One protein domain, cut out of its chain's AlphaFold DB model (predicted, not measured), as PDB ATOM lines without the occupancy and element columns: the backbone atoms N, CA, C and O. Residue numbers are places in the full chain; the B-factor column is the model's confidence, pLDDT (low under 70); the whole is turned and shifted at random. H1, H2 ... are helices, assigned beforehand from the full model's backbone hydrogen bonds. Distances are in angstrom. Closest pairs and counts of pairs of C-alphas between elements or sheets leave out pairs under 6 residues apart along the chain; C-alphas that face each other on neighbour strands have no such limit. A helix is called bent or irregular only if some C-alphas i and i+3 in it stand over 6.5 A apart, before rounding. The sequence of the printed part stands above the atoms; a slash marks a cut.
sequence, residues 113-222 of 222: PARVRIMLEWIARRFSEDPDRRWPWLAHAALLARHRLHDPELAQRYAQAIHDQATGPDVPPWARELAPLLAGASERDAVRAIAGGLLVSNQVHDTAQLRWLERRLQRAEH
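AT A GLANCE: This is residues 113 to 222 of the 222 residues of an uncharacterized protein of Duganella ginsengisoli (UniProt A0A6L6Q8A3). Helix H2 runs through the middle of a compact all-helix body, with H1 and H3 beside it in an up-and-down bundle of three and H6 packing on it as well. The short helices H4 and H5 pack on H3 and reach H6, while H7 packs on H6 alone, at the far edge from the bundle. The printed part has 110 residues with seven named helices, H1 to H7 in order along the chain, and no named strand. The radius of gyration of the C-alphas is 13.2 A, and the rounded outline spans 37 by 31 by 26 A.

HOW THE PARTS SIT: Start at H2, residues 131 to 148, the longest helix; it is irregular, with C-alphas 133 and 136 7.5 A apart, and has a kink of 31 degrees near residue 138. H1, residues 113 to 127, touches it in a hairpin, opposite ways at a shallow tilt of 15 degrees, the closest C-alphas being those of Phe 127 and Arg 134, 5.2 A apart. H3, residues 152 to 165, forms the next hairpin with H2, opposite ways at a shallow tilt of 9 degrees; look at the C-alphas of Ala 142 and Ala 155, their closest, 4.1 A apart. H1, H2 and H3 are a bundle, up and down, each running against the one before it. The hub is H6, residues 187 to 200, which touches four helices. It touches H2 at a shallow tilt of 25 degrees, opposite ways, the closest C-alphas being those of Leu 143 and Val 191, 7.1 A apart. H5, residues 178 to 184, touches H3, with the C-alphas of Ala 159 and Ala 179 closest at 4.6 A, and only just touches H6, with 3 pairs of C-alphas within 8 A, the closest being Leu 182 and Ala 190 at 5.9 A. H4, residues 173 to 176, touches residues 159 to 164 of H3, with the C-alphas of His 163 and Arg 176 closest at 4.3 A. H7, residues 207 to 220, forms a hairpin with H6, the C-alphas of Ala 195 and Leu 213 closest at 7.0 A, and is apart from H2. Every O i to N i+4 pair is within hydrogen-bond range in H1, H3, H5, H6 and H7; H2 has 12 of 14, and H4 is too short for such a pair.

IN THESE COORDINATES: Find C-alpha 131 at (188.119, 157.707, 88.153); from there H2 runs 23.5 A to C-alpha 148. H1 begins at C-alpha 113, at (207.616, 143.480, 81.062), and is 20.7 A long; H3 is 19.9 A long. H6 and H7 are each 20.2 A long, and H7 ends at C-alpha 220, at (203.105, 152.458, 63.545).

THE WHOLE: Look for the two C-alphas farthest apart at Glu 129 and His 222, 38.4 A. The printed part has no cut, and no link is long. Residues 184 to 222 are under 70 in pLDDT, and H7 has a mean of 42.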
ATOM      1  N   PRO A 113     209.010 143.755  80.706       71.75
ATOM      2  CA  PRO A 113     207.616 143.480  81.062       71.75
ATOM      3  C   PRO A 113     207.318 143.562  82.566       71.75
ATOM      4  O   PRO A 113     206.247 144.025  82.961       71.75
ATOM      5  N   ALA A 114     208.251 143.160  83.435       77.75
ATOM      6  CA  ALA A 114     208.023 143.187  84.882       77.75
ATOM      7  C   ALA A 114     207.852 144.626  85.395       77.75
ATOM      8  O   ALA A 114     206.984 144.914  86.219       77.75
ATOM      9  N   ARG A 115     208.640 145.549  84.843       70.69
ATOM     10  CA  ARG A 115     208.643 146.969  85.219       70.69
ATOM     11  C   ARG A 115     207.448 147.714  84.651       70.69
ATOM     12  O   ARG A 115     206.861 148.542  85.344       70.69
ATOM     13  N   VAL A 116     207.046 147.371  83.421       74.00
ATOM     14  CA  VAL A 116     205.771 147.841  82.864       74.00
ATOM     15  C   VAL A 116     204.640 147.443  83.809       74.00
ATOM     16  O   VAL A 116     203.847 148.301  84.179       74.00
ATOM     17  N   ARG A 117     204.600 146.189  84.280       80.81
ATOM     18  CA  ARG A 117     203.531 145.720  85.170       80.81
ATOM     19  C   ARG A 117     203.456 146.481  86.497       80.81
ATOM     20  O   ARG A 117     202.366 146.929  86.839       80.81
ATOM     21  N   ILE A 118     204.584 146.717  87.176       78.94
ATOM     22  CA  ILE A 118     204.635 147.529  88.415       78.94
ATOM     23  C   ILE A 118     203.964 148.889  88.206       78.94
ATOM     24  O   ILE A 118     203.185 149.365  89.032       78.94
ATOM     25  N   MET A 119     204.260 149.517  87.075       74.81
ATOM     26  CA  MET A 119     203.801 150.864  86.804       74.81
ATOM     27  C   MET A 119     202.353 150.900  86.269       74.81
ATOM     28  O   MET A 119     201.632 151.864  86.521       74.81
ATOM     29  N   LEU A 120     201.876 149.845  85.596       80.44
ATOM     30  CA  LEU A 120     200.450 149.691  85.280       80.44
ATOM     31  C   LEU A 120     199.613 149.475  86.546       80.44
ATOM     32  O   LEU A 120     198.542 150.061  86.674       80.44
ATOM     33  N   GLU A 121     200.110 148.681  87.497       83.94
ATOM     34  CA  GLU A 121     199.459 148.501  88.798       83.94
ATOM     35  C   GLU A 121     199.395 149.813  89.583       83.94
ATOM     36  O   GLU A 121     198.386 150.104  90.224       83.94
ATOM     37  N   TRP A 122     200.450 150.628  89.511       82.06
ATOM     38  CA  TRP A 122     200.454 151.967  90.092       82.06
ATOM     39  C   TRP A 122     199.363 152.861  89.486       82.06
ATOM     40  O   TRP A 122     198.567 153.424  90.243       82.06
ATOM     41  N   ILE A 123     199.248 152.921  88.151       79.31
ATOM     42  CA  ILE A 123     198.156 153.658  87.488       79.31
ATOM     43  C   ILE A 123     196.799 153.142  87.952       79.31
ATOM     44  O   ILE A 123     195.934 153.944  88.289       79.31
ATOM     45  N   ALA A 124     196.598 151.822  87.970       84.19
ATOM     46  CA  ALA A 124     195.314 151.233  88.333       84.19
ATOM     47  C   ALA A 124     194.900 151.599  89.767       84.19
ATOM     48  O   ALA A 124     193.741 151.933  89.995       84.19
ATOM     49  N   ARG A 125     195.844 151.614  90.722       85.88
ATOM     50  CA  ARG A 125     195.577 152.081  92.094       85.88
ATOM     51  C   ARG A 125     195.186 153.555  92.127       85.88
ATOM     52  O   ARG A 125     194.199 153.901  92.764       85.88
ATOM     53  N   ARG A 126     195.934 154.414  91.426       79.44
ATOM     54  CA  ARG A 126     195.659 155.856  91.390       79.44
ATOM     55  C   ARG A 126     194.369 156.185  90.644       79.44
ATOM     56  O   ARG A 126     193.691 157.130  91.026       79.44
ATOM     57  N   PHE A 127     193.991 155.416  89.630       82.88
ATOM     58  CA  PHE A 127     192.714 155.576  88.937       82.88
ATOM     59  C   PHE A 127     191.529 155.448  89.898       82.88
ATOM     60  O   PHE A 127     190.664 156.317  89.893       82.88
ATOM     61  N   SER A 128     191.525 154.432  90.763       84.56
ATOM     62  CA  SER A 128     190.418 154.186  91.698       84.56
ATOM     63  C   SER A 128     190.180 155.320  92.704       84.56
ATOM     64  O   SER A 128     189.109 155.391  93.297       84.56
ATOM     65  N   GLU A 129     191.164 156.200  92.922       83.81
ATOM     66  CA  GLU A 129     191.027 157.367  93.806       83.81
ATOM     67  C   GLU A 129     190.247 158.519  93.151       83.81
ATOM     68  O   GLU A 129     189.567 159.265  93.850       83.81
ATOM     69  N   ASP A 130     190.357 158.683  91.828       80.19
ATOM     70  CA  ASP A 130     189.649 159.722  91.066       80.19
ATOM     71  C   ASP A 130     189.372 159.246  89.623       80.19
ATOM     72  O   ASP A 130     190.074 159.641  88.678       80.19
ATOM     73  N   PRO A 131     188.378 158.355  89.439       83.81
ATOM     74  CA  PRO A 131     188.119 157.707  88.153       83.81
ATOM     75  C   PRO A 131     187.759 158.692  87.037       83.81
ATOM     76  O   PRO A 131     188.214 158.544  85.901       83.81
ATOM     77  N   ASP A 132     186.996 159.736  87.365       80.75
ATOM     78  CA  ASP A 132     186.464 160.702  86.399       80.75
ATOM     79  C   ASP A 132     187.538 161.625  85.817       80.75
ATOM     80  O   ASP A 132     187.393 162.124  84.701       80.75
ATOM     81  N   ARG A 133     188.644 161.836  86.539       75.62
ATOM     82  CA  ARG A 133     189.787 162.612  86.035       75.62
ATOM     83  C   ARG A 133     190.906 161.745  85.488       75.62
ATOM     84  O   ARG A 133     191.630 162.171  84.590       75.62
ATOM     85  N   ARG A 134     191.088 160.547  86.046       77.62
ATOM     86  CA  ARG A 134     192.244 159.682  85.764       77.62
ATOM     87  C   ARG A 134     191.940 158.585  84.747       77.62
ATOM     88  O   ARG A 134     192.842 157.823  84.399       77.62
ATOM     89  N   TRP A 135     190.727 158.524  84.195       80.56
ATOM     90  CA  TRP A 135     190.398 157.600  83.104       80.56
ATOM     91  C   TRP A 135     191.372 157.643  81.908       80.56
ATOM     92  O   TRP A 135     191.657 156.561  81.386       80.56
ATOM     93  N   PRO A 136     191.973 158.785  81.483       76.69
ATOM     94  CA  PRO A 136     192.918 158.773  80.363       76.69
ATOM     95  C   PRO A 136     194.179 157.962  80.682       76.69
ATOM     96  O   PRO A 136     194.786 157.359  79.797       76.69
ATOM     97  N   TRP A 137     194.566 157.925  81.961       77.69
ATOM     98  CA  TRP A 137     195.748 157.212  82.433       77.69
ATOM     99  C   TRP A 137     195.511 155.712  82.332       77.69
ATOM    100  O   TRP A 137     196.342 154.978  81.794       77.69
ATOM    101  N   LEU A 138     194.336 155.268  82.784       82.25
ATOM    102  CA  LEU A 138     193.945 153.871  82.706       82.25
ATOM    103  C   LEU A 138     193.691 153.429  81.254       82.25
ATOM    104  O   LEU A 138     194.031 152.306  80.892       82.25
ATOM    105  N   ALA A 139     193.194 154.321  80.390       79.62
ATOM    106  CA  ALA A 139     193.056 154.056  78.957       79.62
ATOM    107  C   ALA A 139     194.424 153.813  78.297       79.62
ATOM    108  O   ALA A 139     194.596 152.863  77.531       79.62
ATOM    109  N   HIS A 140     195.428 154.629  78.636       74.12
ATOM    110  CA  HIS A 140     196.799 154.416  78.172       74.12
ATOM    111  C   HIS A 140     197.410 153.129  78.750       74.12
ATOM    112  O   HIS A 140     198.100 152.394  78.042       74.12
ATOM    113  N   ALA A 141     197.121 152.816  80.015       79.44
ATOM    114  CA  ALA A 141     197.553 151.581  80.662       79.44
ATOM    115  C   ALA A 141     196.960 150.328  79.993       79.44
ATOM    116  O   ALA A 141     197.683 149.357  79.774       79.44
ATOM    117  N   ALA A 142     195.679 150.357  79.607       83.06
ATOM    118  CA  ALA A 142     195.030 149.278  78.857       83.06
ATOM    119  C   ALA A 142     195.732 149.027  77.516       83.06
ATOM    120  O   ALA A 142     195.998 147.885  77.136       83.06
ATOM    121  N   LEU A 143     196.112 150.107  76.834       74.81
ATOM    122  CA  LEU A 143     196.846 150.043  75.580       74.81
ATOM    123  C   LEU A 143     198.234 149.405  75.771       74.81
ATOM    124  O   LEU A 143     198.617 148.488  75.046       74.81
ATOM    125  N   LEU A 144     198.978 149.841  76.789       75.19
ATOM    126  CA  LEU A 144     200.293 149.286  77.118       75.19
ATOM    127  C   LEU A 144     200.233 147.818  77.557       75.19
ATOM    128  O   LEU A 144     201.095 147.040  77.147       75.19
ATOM    129  N   ALA A 145     199.221 147.422  78.334       82.62
ATOM    130  CA  ALA A 145     198.994 146.025  78.702       82.62
ATOM    131  C   ALA A 145     198.855 145.145  77.450       82.62
ATOM    132  O   ALA A 145     199.511 144.109  77.333       82.62
ATOM    133  N   ARG A 146     198.097 145.613  76.454       79.75
ATOM    134  CA  ARG A 146     197.917 144.879  75.200       79.75
ATOM    135  C   ARG A 146     199.180 144.850  74.330       79.75
ATOM    136  O   ARG A 146     199.526 143.787  73.829       79.75
ATOM    137  N   HIS A 147     199.876 145.976  74.152       75.75
ATOM    138  CA  HIS A 147     201.010 146.055  73.212       75.75
ATOM    139  C   HIS A 147     202.345 145.575  73.766       75.75
ATOM    140  O   HIS A 147     203.174 145.073  73.015       75.75
ATOM    141  N   ARG A 148     202.619 145.845  75.044       74.00
ATOM    142  CA  ARG A 148     203.945 145.619  75.641       74.00
ATOM    143  C   ARG A 148     203.973 144.384  76.519       74.00
ATOM    144  O   ARG A 148     204.994 143.708  76.556       74.00
ATOM    145  N   LEU A 149     202.879 144.101  77.224       77.38
ATOM    146  CA  LEU A 149     202.759 142.874  78.013       77.38
ATOM    147  C   LEU A 149     202.135 141.724  77.224       77.38
ATOM    148  O   LEU A 149     202.210 140.591  77.685       77.38
ATOM    149  N   HIS A 150     201.546 142.007  76.056       81.62
ATOM    150  CA  HIS A 150     200.762 141.043  75.282       81.62
ATOM    151  C   HIS A 150     199.681 140.356  76.134       81.62
ATOM    152  O   HIS A 150     199.373 139.185  75.933       81.62
ATOM    153  N   ASP A 151     199.108 141.105  77.083       86.06
ATOM    154  CA  ASP A 151     198.107 140.634  78.037       86.06
ATOM    155  C   ASP A 151     196.745 141.279  77.711       86.06
ATOM    156  O   ASP A 151     196.430 142.380  78.188       86.06
ATOM    157  N   PRO A 152     195.943 140.648  76.830       82.56
ATOM    158  CA  PRO A 152     194.642 141.178  76.441       82.56
ATOM    159  C   PRO A 152     193.626 141.131  77.589       82.56
ATOM    160  O   PRO A 152     192.731 141.974  77.629       82.56
ATOM    161  N   GLU A 153     193.764 140.200  78.536       88.50
ATOM    162  CA  GLU A 153     192.871 140.107  79.694       88.50
ATOM    163  C   GLU A 153     193.069 141.306  80.625       88.50
ATOM    164  O   GLU A 153     192.098 141.933  81.053       88.50
ATOM    165  N   LEU A 154     194.323 141.684  80.889       87.31
ATOM    166  CA  LEU A 154     194.641 142.867  81.684       87.31
ATOM    167  C   LEU A 154     194.160 144.155  81.008       87.31
ATOM    168  O   LEU A 154     193.588 145.024  81.669       87.31
ATOM    169  N   ALA A 155     194.332 144.261  79.689       86.31
ATOM    170  CA  ALA A 155     193.812 145.383  78.914       86.31
ATOM    171  C   ALA A 155     192.281 145.491  79.021       86.31
ATOM    172  O   ALA A 155     191.754 146.582  79.257       86.31
ATOM    173  N   GLN A 156     191.576 144.360  78.920       88.31
ATOM    174  CA  GLN A 156     190.121 144.312  79.048       88.31
ATOM    175  C   GLN A 156     189.661 144.691  80.457       88.31
ATOM    176  O   GLN A 156     188.710 145.454  80.605       88.31
ATOM    177  N   ARG A 157     190.356 144.217  81.497       91.25
ATOM    178  CA  ARG A 157     190.068 144.586  82.892       91.25
ATOM    179  C   ARG A 157     190.178 146.089  83.121       91.25
ATOM    180  O   ARG A 157     189.320 146.663  83.784       91.25
ATOM    181  N   TYR A 158     191.211 146.726  82.578       89.44
ATOM    182  CA  TYR A 158     191.380 148.175  82.686       89.44
ATOM    183  C   TYR A 158     190.302 148.937  81.921       89.44
ATOM    184  O   TYR A 158     189.729 149.878  82.461       89.44
ATOM    185  N   ALA A 159     189.960 148.505  80.711       87.12
ATOM    186  CA  ALA A 159     188.890 149.137  79.950       87.12
ATOM    187  C   ALA A 159     187.510 148.975  80.613       87.12
ATOM    188  O   ALA A 159     186.721 149.918  80.616       87.12
ATOM    189  N   GLN A 160     187.241 147.824  81.233       89.69
ATOM    190  CA  GLN A 160     186.018 147.607  82.006       89.69
ATOM    191  C   GLN A 160     185.976 148.493  83.256       89.69
ATOM    192  O   GLN A 160     184.955 149.102  83.544       89.69
ATOM    193  N   ALA A 161     187.102 148.652  83.956       90.56
ATOM    194  CA  ALA A 161     187.176 149.547  85.107       90.56
ATOM    195  C   ALA A 161     186.873 151.012  84.739       90.56
ATOM    196  O   ALA A 161     186.239 151.706  85.530       90.56
ATOM    197  N   ILE A 162     187.256 151.469  83.539       87.19
ATOM    198  CA  ILE A 162     186.856 152.791  83.027       87.19
ATOM    199  C   ILE A 162     185.342 152.852  82.825       87.19
ATOM    200  O   ILE A 162     184.716 153.802  83.282       87.19
ATOM    201  N   HIS A 163     184.755 151.841  82.179       87.12
ATOM    202  CA  HIS A 163     183.309 151.773  81.959       87.12
ATOM    203  C   HIS A 163     182.517 151.848  83.273       87.12
ATOM    204  O   HIS A 163     181.544 152.596  83.359       87.12
ATOM    205  N   ASP A 164     182.957 151.101  84.285       90.19
ATOM    206  CA  ASP A 164     182.226 150.946  85.542       90.19
ATOM    207  C   ASP A 164     182.398 152.149  86.487       90.19
ATOM    208  O   ASP A 164     181.479 152.473  87.238       90.19
ATOM    209  N   GLN A 165     183.571 152.797  86.489       90.00
ATOM    210  CA  GLN A 165     183.933 153.785  87.517       90.00
ATOM    211  C   GLN A 165     183.988 155.229  87.000       90.00
ATOM    212  O   GLN A 165     183.676 156.141  87.761       90.00
ATOM    213  N   ALA A 166     184.355 155.460  85.735       85.94
ATOM    214  CA  ALA A 166     184.461 156.805  85.162       85.94
ATOM    215  C   ALA A 166     183.107 157.243  84.569       85.94
ATOM    216  O   ALA A 166     182.877 157.186  83.357       85.94
ATOM    217  N   THR A 167     182.179 157.633  85.445       84.38
ATOM    218  CA  THR A 167     180.785 157.975  85.092       84.38
ATOM    219  C   THR A 167     180.495 159.477  85.113       84.38
ATOM    220  O   THR A 167     179.366 159.897  84.852       84.38
ATOM    221  N   GLY A 168     181.514 160.291  85.387       81.88
ATOM    222  CA  GLY A 168     181.415 161.737  85.468       81.88
ATOM    223  C   GLY A 168     180.979 162.407  84.156       81.88
ATOM    224  O   GLY A 168     181.176 161.866  83.064       81.88
ATOM    225  N   PRO A 169     180.414 163.624  84.241       76.75
ATOM    226  CA  PRO A 169     179.913 164.368  83.082       76.75
ATOM    227  C   PRO A 169     181.021 164.767  82.095       76.75
ATOM    228  O   PRO A 169     180.749 164.931  80.908       76.75
ATOM    229  N   ASP A 170     182.264 164.877  82.573       72.00
ATOM    230  CA  ASP A 170     183.439 165.227  81.767       72.00
ATOM    231  C   ASP A 170     184.073 164.008  81.071       72.00
ATOM    232  O   ASP A 170     185.018 164.158  80.291       72.00
ATOM    233  N   VAL A 171     183.572 162.793  81.339       75.69
ATOM    234  CA  VAL A 171     184.076 161.557  80.735       75.69
ATOM    235  C   VAL A 171     183.413 161.344  79.368       75.69
ATOM    236  O   VAL A 171     182.191 161.158  79.283       75.69
ATOM    237  N   PRO A 172     184.190 161.325  78.271       76.31
ATOM    238  CA  PRO A 172     183.637 161.136  76.940       76.31
ATOM    239  C   PRO A 172     182.904 159.792  76.802       76.31
ATOM    240  O   PRO A 172     183.378 158.780  77.323       76.31
ATOM    241  N   PRO A 173     181.798 159.719  76.040       76.06
ATOM    242  CA  PRO A 173     181.078 158.463  75.813       76.06
ATOM    243  C   PRO A 173     181.966 157.340  75.261       76.06
ATOM    244  O   PRO A 173     181.908 156.215  75.749       76.06
ATOM    245  N   TRP A 174     182.870 157.663  74.331       74.81
ATOM    246  CA  TRP A 174     183.795 156.688  73.746       74.81
ATOM    247  C   TRP A 174     184.731 156.051  74.789       74.81
ATOM    248  O   TRP A 174     185.115 154.894  74.639       74.81
ATOM    249  N   ALA A 175     185.082 156.772  75.864       77.06
ATOM    250  CA  ALA A 175     185.950 156.253  76.919       77.06
ATOM    251  C   ALA A 175     185.255 155.146  77.725       77.06
ATOM    252  O   ALA A 175     185.909 154.236  78.223       77.06
ATOM    253  N   ARG A 176     183.920 155.168  77.791       77.88
ATOM    254  CA  ARG A 176     183.111 154.087  78.374       77.88
ATOM    255  C   ARG A 176     182.918 152.919  77.405       77.88
ATOM    256  O   ARG A 176     182.636 151.809  77.837       77.88
ATOM    257  N   GLU A 177     183.121 153.129  76.110       81.12
ATOM    258  CA  GLU A 177     183.050 152.090  75.070       81.12
ATOM    259  C   GLU A 177     184.413 151.434  74.789       81.12
ATOM    260  O   GLU A 177     184.554 150.594  73.902       81.12
ATOM    261  N   LEU A 178     185.436 151.765  75.574       79.12
ATOM    262  CA  LEU A 178     186.798 151.266  75.397       79.12
ATOM    263  C   LEU A 178     186.881 149.734  75.529       79.12
ATOM    264  O   LEU A 178     187.626 149.094  74.794       79.12
ATOM    265  N   ALA A 179     186.080 149.132  76.412       79.12
ATOM    266  CA  ALA A 179     186.043 147.684  76.623       79.12
ATOM    267  C   ALA A 179     185.557 146.900  75.384       79.12
ATOM    268  O   ALA A 179     186.279 146.006  74.930       79.12
ATOM    269  N   PRO A 180     184.390 147.200  74.785       77.62
ATOM    270  CA  PRO A 180     183.980 146.541  73.546       77.62
ATOM    271  C   PRO A 180     184.893 146.891  72.362       77.62
ATOM    272  O   PRO A 180     185.152 146.024  71.526       77.62
ATOM    273  N   LEU A 181     185.442 148.113  72.312       76.69
ATOM    274  CA  LEU A 181     186.419 148.495  71.289       76.69
ATOM    275  C   LEU A 181     187.664 147.606  71.345       76.69
ATOM    276  O   LEU A 181     188.076 147.079  70.319       76.69
ATOM    277  N   LEU A 182     188.250 147.372  72.523       75.00
ATOM    278  CA  LEU A 182     189.429 146.508  72.640       75.00
ATOM    279  C   LEU A 182     189.124 145.040  72.326       75.00
ATOM    280  O   LEU A 182     189.968 144.384  71.717       75.00
ATOM    281  N   ALA A 183     187.941 144.540  72.680       75.75
ATOM    282  CA  ALA A 183     187.560 143.155  72.417       75.75
ATOM    283  C   ALA A 183     187.432 142.836  70.913       75.75
ATOM    284  O   ALA A 183     187.779 141.733  70.491       75.75
ATOM    285  N   GLY A 184     186.943 143.789  70.108       64.31
ATOM    286  CA  GLY A 184     186.677 143.587  68.675       64.31
ATOM    287  C   GLY A 184     187.693 144.215  67.718       64.31
ATOM    288  O   GLY A 184     187.756 143.824  66.553       64.31
ATOM    289  N   ALA A 185     188.485 145.189  68.171       65.75
ATOM    290  CA  ALA A 185     189.409 145.911  67.307       65.75
ATOM    291  C   ALA A 185     190.715 145.147  67.080       65.75
ATOM    292  O   ALA A 185     191.281 144.527  67.992       65.75
ATOM    293  N   SER A 186     191.259 145.298  65.869       62.66
ATOM    294  CA  SER A 186     192.674 145.035  65.650       62.66
ATOM    295  C   SER A 186     193.509 145.963  66.538       62.66
ATOM    296  O   SER A 186     193.086 147.057  66.922       62.66
ATOM    297  N   GLU A 187     194.723 145.533  66.857       60.69
ATOM    298  CA  GLU A 187     195.671 146.291  67.673       60.69
ATOM    299  C   GLU A 187     195.857 147.743  67.189       60.69
ATOM    300  O   GLU A 187     195.955 148.668  67.993       60.69
ATOM    301  N   ARG A 188     195.831 147.956  65.869       58.94
ATOM    302  CA  ARG A 188     196.004 149.273  65.242       58.94
ATOM    303  C   ARG A 188     194.760 150.147  65.370       58.94
ATOM    304  O   ARG A 188     194.871 151.355  65.576       58.94
ATOM    305  N   ASP A 189     193.586 149.539  65.274       63.34
ATOM    306  CA  ASP A 189     192.318 150.262  65.351       63.34
ATOM    307  C   ASP A 189     192.031 150.711  66.786       63.34
ATOM    308  O   ASP A 189     191.565 151.828  66.991       63.34
ATOM    309  N   ALA A 190     192.427 149.907  67.778       61.22
ATOM    310  CA  ALA A 190     192.388 150.276  69.190       61.22
ATOM    311  C   ALA A 190     193.239 151.522  69.498       61.22
ATOM    312  O   ALA A 190     192.753 152.469  70.118       61.22
ATOM    313  N   VAL A 191     194.493 151.559  69.020       60.78
ATOM    314  CA  VAL A 191     195.383 152.726  69.181       60.78
ATOM    315  C   VAL A 191     194.769 153.964  68.544       60.78
ATOM    316  O   VAL A 191     194.741 155.024  69.166       60.78
ATOM    317  N   ARG A 192     194.270 153.837  67.309       61.59
ATOM    318  CA  ARG A 192     193.696 154.961  66.564       61.59
ATOM    319  C   ARG A 192     192.428 155.490  67.228       61.59
ATOM    320  O   ARG A 192     192.266 156.704  67.317       61.59
ATOM    321  N   ALA A 193     191.567 154.606  67.727       62.22
ATOM    322  CA  ALA A 193     190.346 154.980  68.431       62.22
ATOM    323  C   ALA A 193     190.649 155.733  69.736       62.22
ATOM    324  O   ALA A 193     190.080 156.795  69.973       62.22
ATOM    325  N   ILE A 194     191.597 155.241  70.542       64.00
ATOM    326  CA  ILE A 194     191.982 155.890  71.804       64.00
ATOM    327  C   ILE A 194     192.706 157.213  71.538       64.00
ATOM    328  O   ILE A 194     192.393 158.216  72.172       64.00
ATOM    329  N   ALA A 195     193.639 157.254  70.583       60.31
ATOM    330  CA  ALA A 195     194.330 158.488  70.215       60.31
ATOM    331  C   ALA A 195     193.346 159.535  69.671       60.31
ATOM    332  O   ALA A 195     193.338 160.663  70.150       60.31
ATOM    333  N   GLY A 196     192.463 159.155  68.744       59.19
ATOM    334  CA  GLY A 196     191.411 160.030  68.222       59.19
ATOM    335  C   GLY A 196     190.459 160.521  69.314       59.19
ATOM    336  O   GLY A 196     190.132 161.702  69.363       59.19
ATOM    337  N   GLY A 197     190.080 159.650  70.246       62.28
ATOM    338  CA  GLY A 197     189.242 160.010  71.383       62.28
ATOM    339  C   GLY A 197     189.908 160.998  72.350       62.28
ATOM    340  O   GLY A 197     189.261 161.934  72.831       62.28
ATOM    341  N   LEU A 198     191.208 160.840  72.614       62.12
ATOM    342  CA  LEU A 198     192.000 161.770  73.429       62.12
ATOM    343  C   LEU A 198     192.176 163.134  72.740       62.12
ATOM    344  O   LEU A 198     192.144 164.162  73.409       62.12
ATOM    345  N   LEU A 199     192.298 163.148  71.408       57.34
ATOM    346  CA  LEU A 199     192.353 164.372  70.603       57.34
ATOM    347  C   LEU A 199     191.014 165.127  70.614       57.34
ATOM    348  O   LEU A 199     190.984 166.339  70.807       57.34
ATOM    349  N   VAL A 200     189.902 164.407  70.445       52.84
ATOM    350  CA  VAL A 200     188.544 164.981  70.383       52.84
ATOM    351  C   VAL A 200     188.061 165.471  71.749       52.84
ATOM    352  O   VAL A 200     187.302 166.433  71.827       52.84
ATOM    353  N   SER A 201     188.509 164.845  72.838       50.56
ATOM    354  CA  SER A 201     188.072 165.193  74.195       50.56
ATOM    355  C   SER A 201     188.696 166.479  74.755       50.56
ATOM    356  O   SER A 201     188.331 166.880  75.855       50.56
ATOM    357  N   ASN A 202     189.603 167.147  74.022       50.88
ATOM    358  CA  ASN A 202     190.302 168.381  74.429       50.88
ATOM    359  C   ASN A 202     190.977 168.301  75.818       50.88
ATOM    360  O   ASN A 202     191.336 169.320  76.400       50.88
ATOM    361  N   GLN A 203     191.164 167.092  76.360       51.22
ATOM    362  CA  GLN A 203     191.783 166.872  77.672       51.22
ATOM    363  C   GLN A 203     193.314 166.915  77.608       51.22
ATOM    364  O   GLN A 203     193.973 166.914  78.646       51.22
ATOM    365  N   VAL A 204     193.871 166.995  76.396       47.38
ATOM    366  CA  VAL A 204     195.288 167.218  76.117       47.38
ATOM    367  C   VAL A 204     195.473 168.673  75.688       47.38
ATOM    368  O   VAL A 204     195.415 169.000  74.506       47.38
ATOM    369  N   HIS A 205     195.685 169.567  76.655       37.69
ATOM    370  CA  HIS A 205     195.964 170.980  76.369       37.69
ATOM    371  C   HIS A 205     197.411 171.243  75.926       37.69
ATOM    372  O   HIS A 205     197.731 172.354  75.504       37.69
ATOM    373  N   ASP A 206     198.288 170.238  75.977       39.75
ATOM    374  CA  ASP A 206     199.693 170.420  75.642       39.75
ATOM    375  C   ASP A 206     200.012 169.957  74.210       39.75
ATOM    376  O   ASP A 206     200.076 168.768  73.892       39.75
ATOM    377  N   THR A 207     200.258 170.919  73.317       34.47
ATOM    378  CA  THR A 207     200.735 170.673  71.940       34.47
ATOM    379  C   THR A 207     201.976 169.773  71.856       34.47
ATOM    380  O   THR A 207     202.214 169.164  70.811       34.47
ATOM    381  N   ALA A 208     202.781 169.642  72.918       38.25
ATOM    382  CA  ALA A 208     203.871 168.666  72.968       38.25
ATOM    383  C   ALA A 208     203.371 167.207  72.980       38.25
ATOM    384  O   ALA A 208     203.936 166.359  72.279       38.25
ATOM    385  N   GLN A 209     202.279 166.939  73.698       44.12
ATOM    386  CA  GLN A 209     201.647 165.626  73.830       44.12
ATOM    387  C   GLN A 209     200.927 165.208  72.537       44.12
ATOM    388  O   GLN A 209     201.048 164.055  72.117       44.12
ATOM    389  N   LEU A 210     200.285 166.160  71.845       41.22
ATOM    390  CA  LEU A 210     199.713 165.965  70.500       41.22
ATOM    391  C   LEU A 210     200.785 165.506  69.503       41.22
ATOM    392  O   LEU A 210     200.645 164.467  68.860       41.22
ATOM    393  N   ARG A 211     201.923 166.210  69.471       40.16
ATOM    394  CA  ARG A 211     203.056 165.877  68.594       40.16
ATOM    395  C   ARG A 211     203.707 164.538  68.938       40.16
ATOM    396  O   ARG A 211     204.306 163.903  68.075       40.16
ATOM    397  N   TRP A 212     203.676 164.097  70.195       44.03
ATOM    398  CA  TRP A 212     204.197 162.779  70.580       44.03
ATOM    399  C   TRP A 212     203.262 161.641  70.147       44.03
ATOM    400  O   TRP A 212     203.741 160.662  69.572       44.03
ATOM    401  N   LEU A 213     201.946 161.795  70.342       43.44
ATOM    402  CA  LEU A 213     200.934 160.842  69.867       43.44
ATOM    403  C   LEU A 213     200.948 160.733  68.336       43.44
ATOM    404  O   LEU A 213     200.991 159.619  67.816       43.44
ATOM    405  N   GLU A 214     201.026 161.860  67.622       40.44
ATOM    406  CA  GLU A 214     201.179 161.900  66.158       40.44
ATOM    407  C   GLU A 214     202.458 161.199  65.685       40.44
ATOM    408  O   GLU A 214     202.411 160.359  64.789       40.44
ATOM    409  N   ARG A 215     203.608 161.467  66.322       45.38
ATOM    410  CA  ARG A 215     204.877 160.802  65.970       45.38
ATOM    411  C   ARG A 215     204.860 159.299  66.258       45.38
ATOM    412  O   ARG A 215     205.537 158.544  65.565       45.38
ATOM    413  N   ARG A 216     204.116 158.847  67.273       47.62
ATOM    414  CA  ARG A 216     203.899 157.416  67.544       47.62
ATOM    415  C   ARG A 216     202.992 156.770  66.501       47.62
ATOM    416  O   ARG A 216     203.304 155.667  66.069       47.62
ATOM    417  N   LEU A 217     201.915 157.448  66.102       45.34
ATOM    418  CA  LEU A 217     201.019 157.004  65.029       45.34
ATOM    419  C   LEU A 217     201.794 156.831  63.718       45.34
ATOM    420  O   LEU A 217     201.752 155.752  63.140       45.34
ATOM    421  N   GLN A 218     202.614 157.813  63.337       40.44
ATOM    422  CA  GLN A 218     203.450 157.748  62.130       40.44
ATOM    423  C   GLN A 218     204.482 156.610  62.151       40.44
ATOM    424  O   GLN A 218     204.806 156.048  61.111       40.44
ATOM    425  N   ARG A 219     205.008 156.229  63.323       39.88
ATOM    426  CA  ARG A 219     205.921 155.074  63.436       39.88
ATOM    427  C   ARG A 219     205.213 153.722  63.408       39.88
ATOM    428  O   ARG A 219     205.883 152.730  63.174       39.88
ATOM    429  N   ALA A 220     203.912 153.671  63.683       39.31
ATOM    430  CA  ALA A 220     203.105 152.458  63.545       39.31
ATOM    431  C   ALA A 220     202.551 152.276  62.113       39.31
ATOM    432  O   ALA A 220     201.953 151.243  61.815       39.31
ATOM    433  N   GLU A 221     202.722 153.283  61.247       35.75
ATOM    434  CA  GLU A 221     202.359 153.267  59.822       35.75
ATOM    435  C   GLU A 221     203.468 152.700  58.909       35.75
ATOM    436  O   GLU A 221     203.212 152.473  57.726       35.75
ATOM    437  N   HIS A 222     204.658 152.417  59.454       32.41
ATOM    438  CA  HIS A 222     205.806 151.809  58.765       32.41
ATOM    439  C   HIS A 222     206.204 150.480  59.411       32.41
ATOM    440  O   HIS A 222     206.607 149.573  58.648       32.41
TER     441      HIS A 222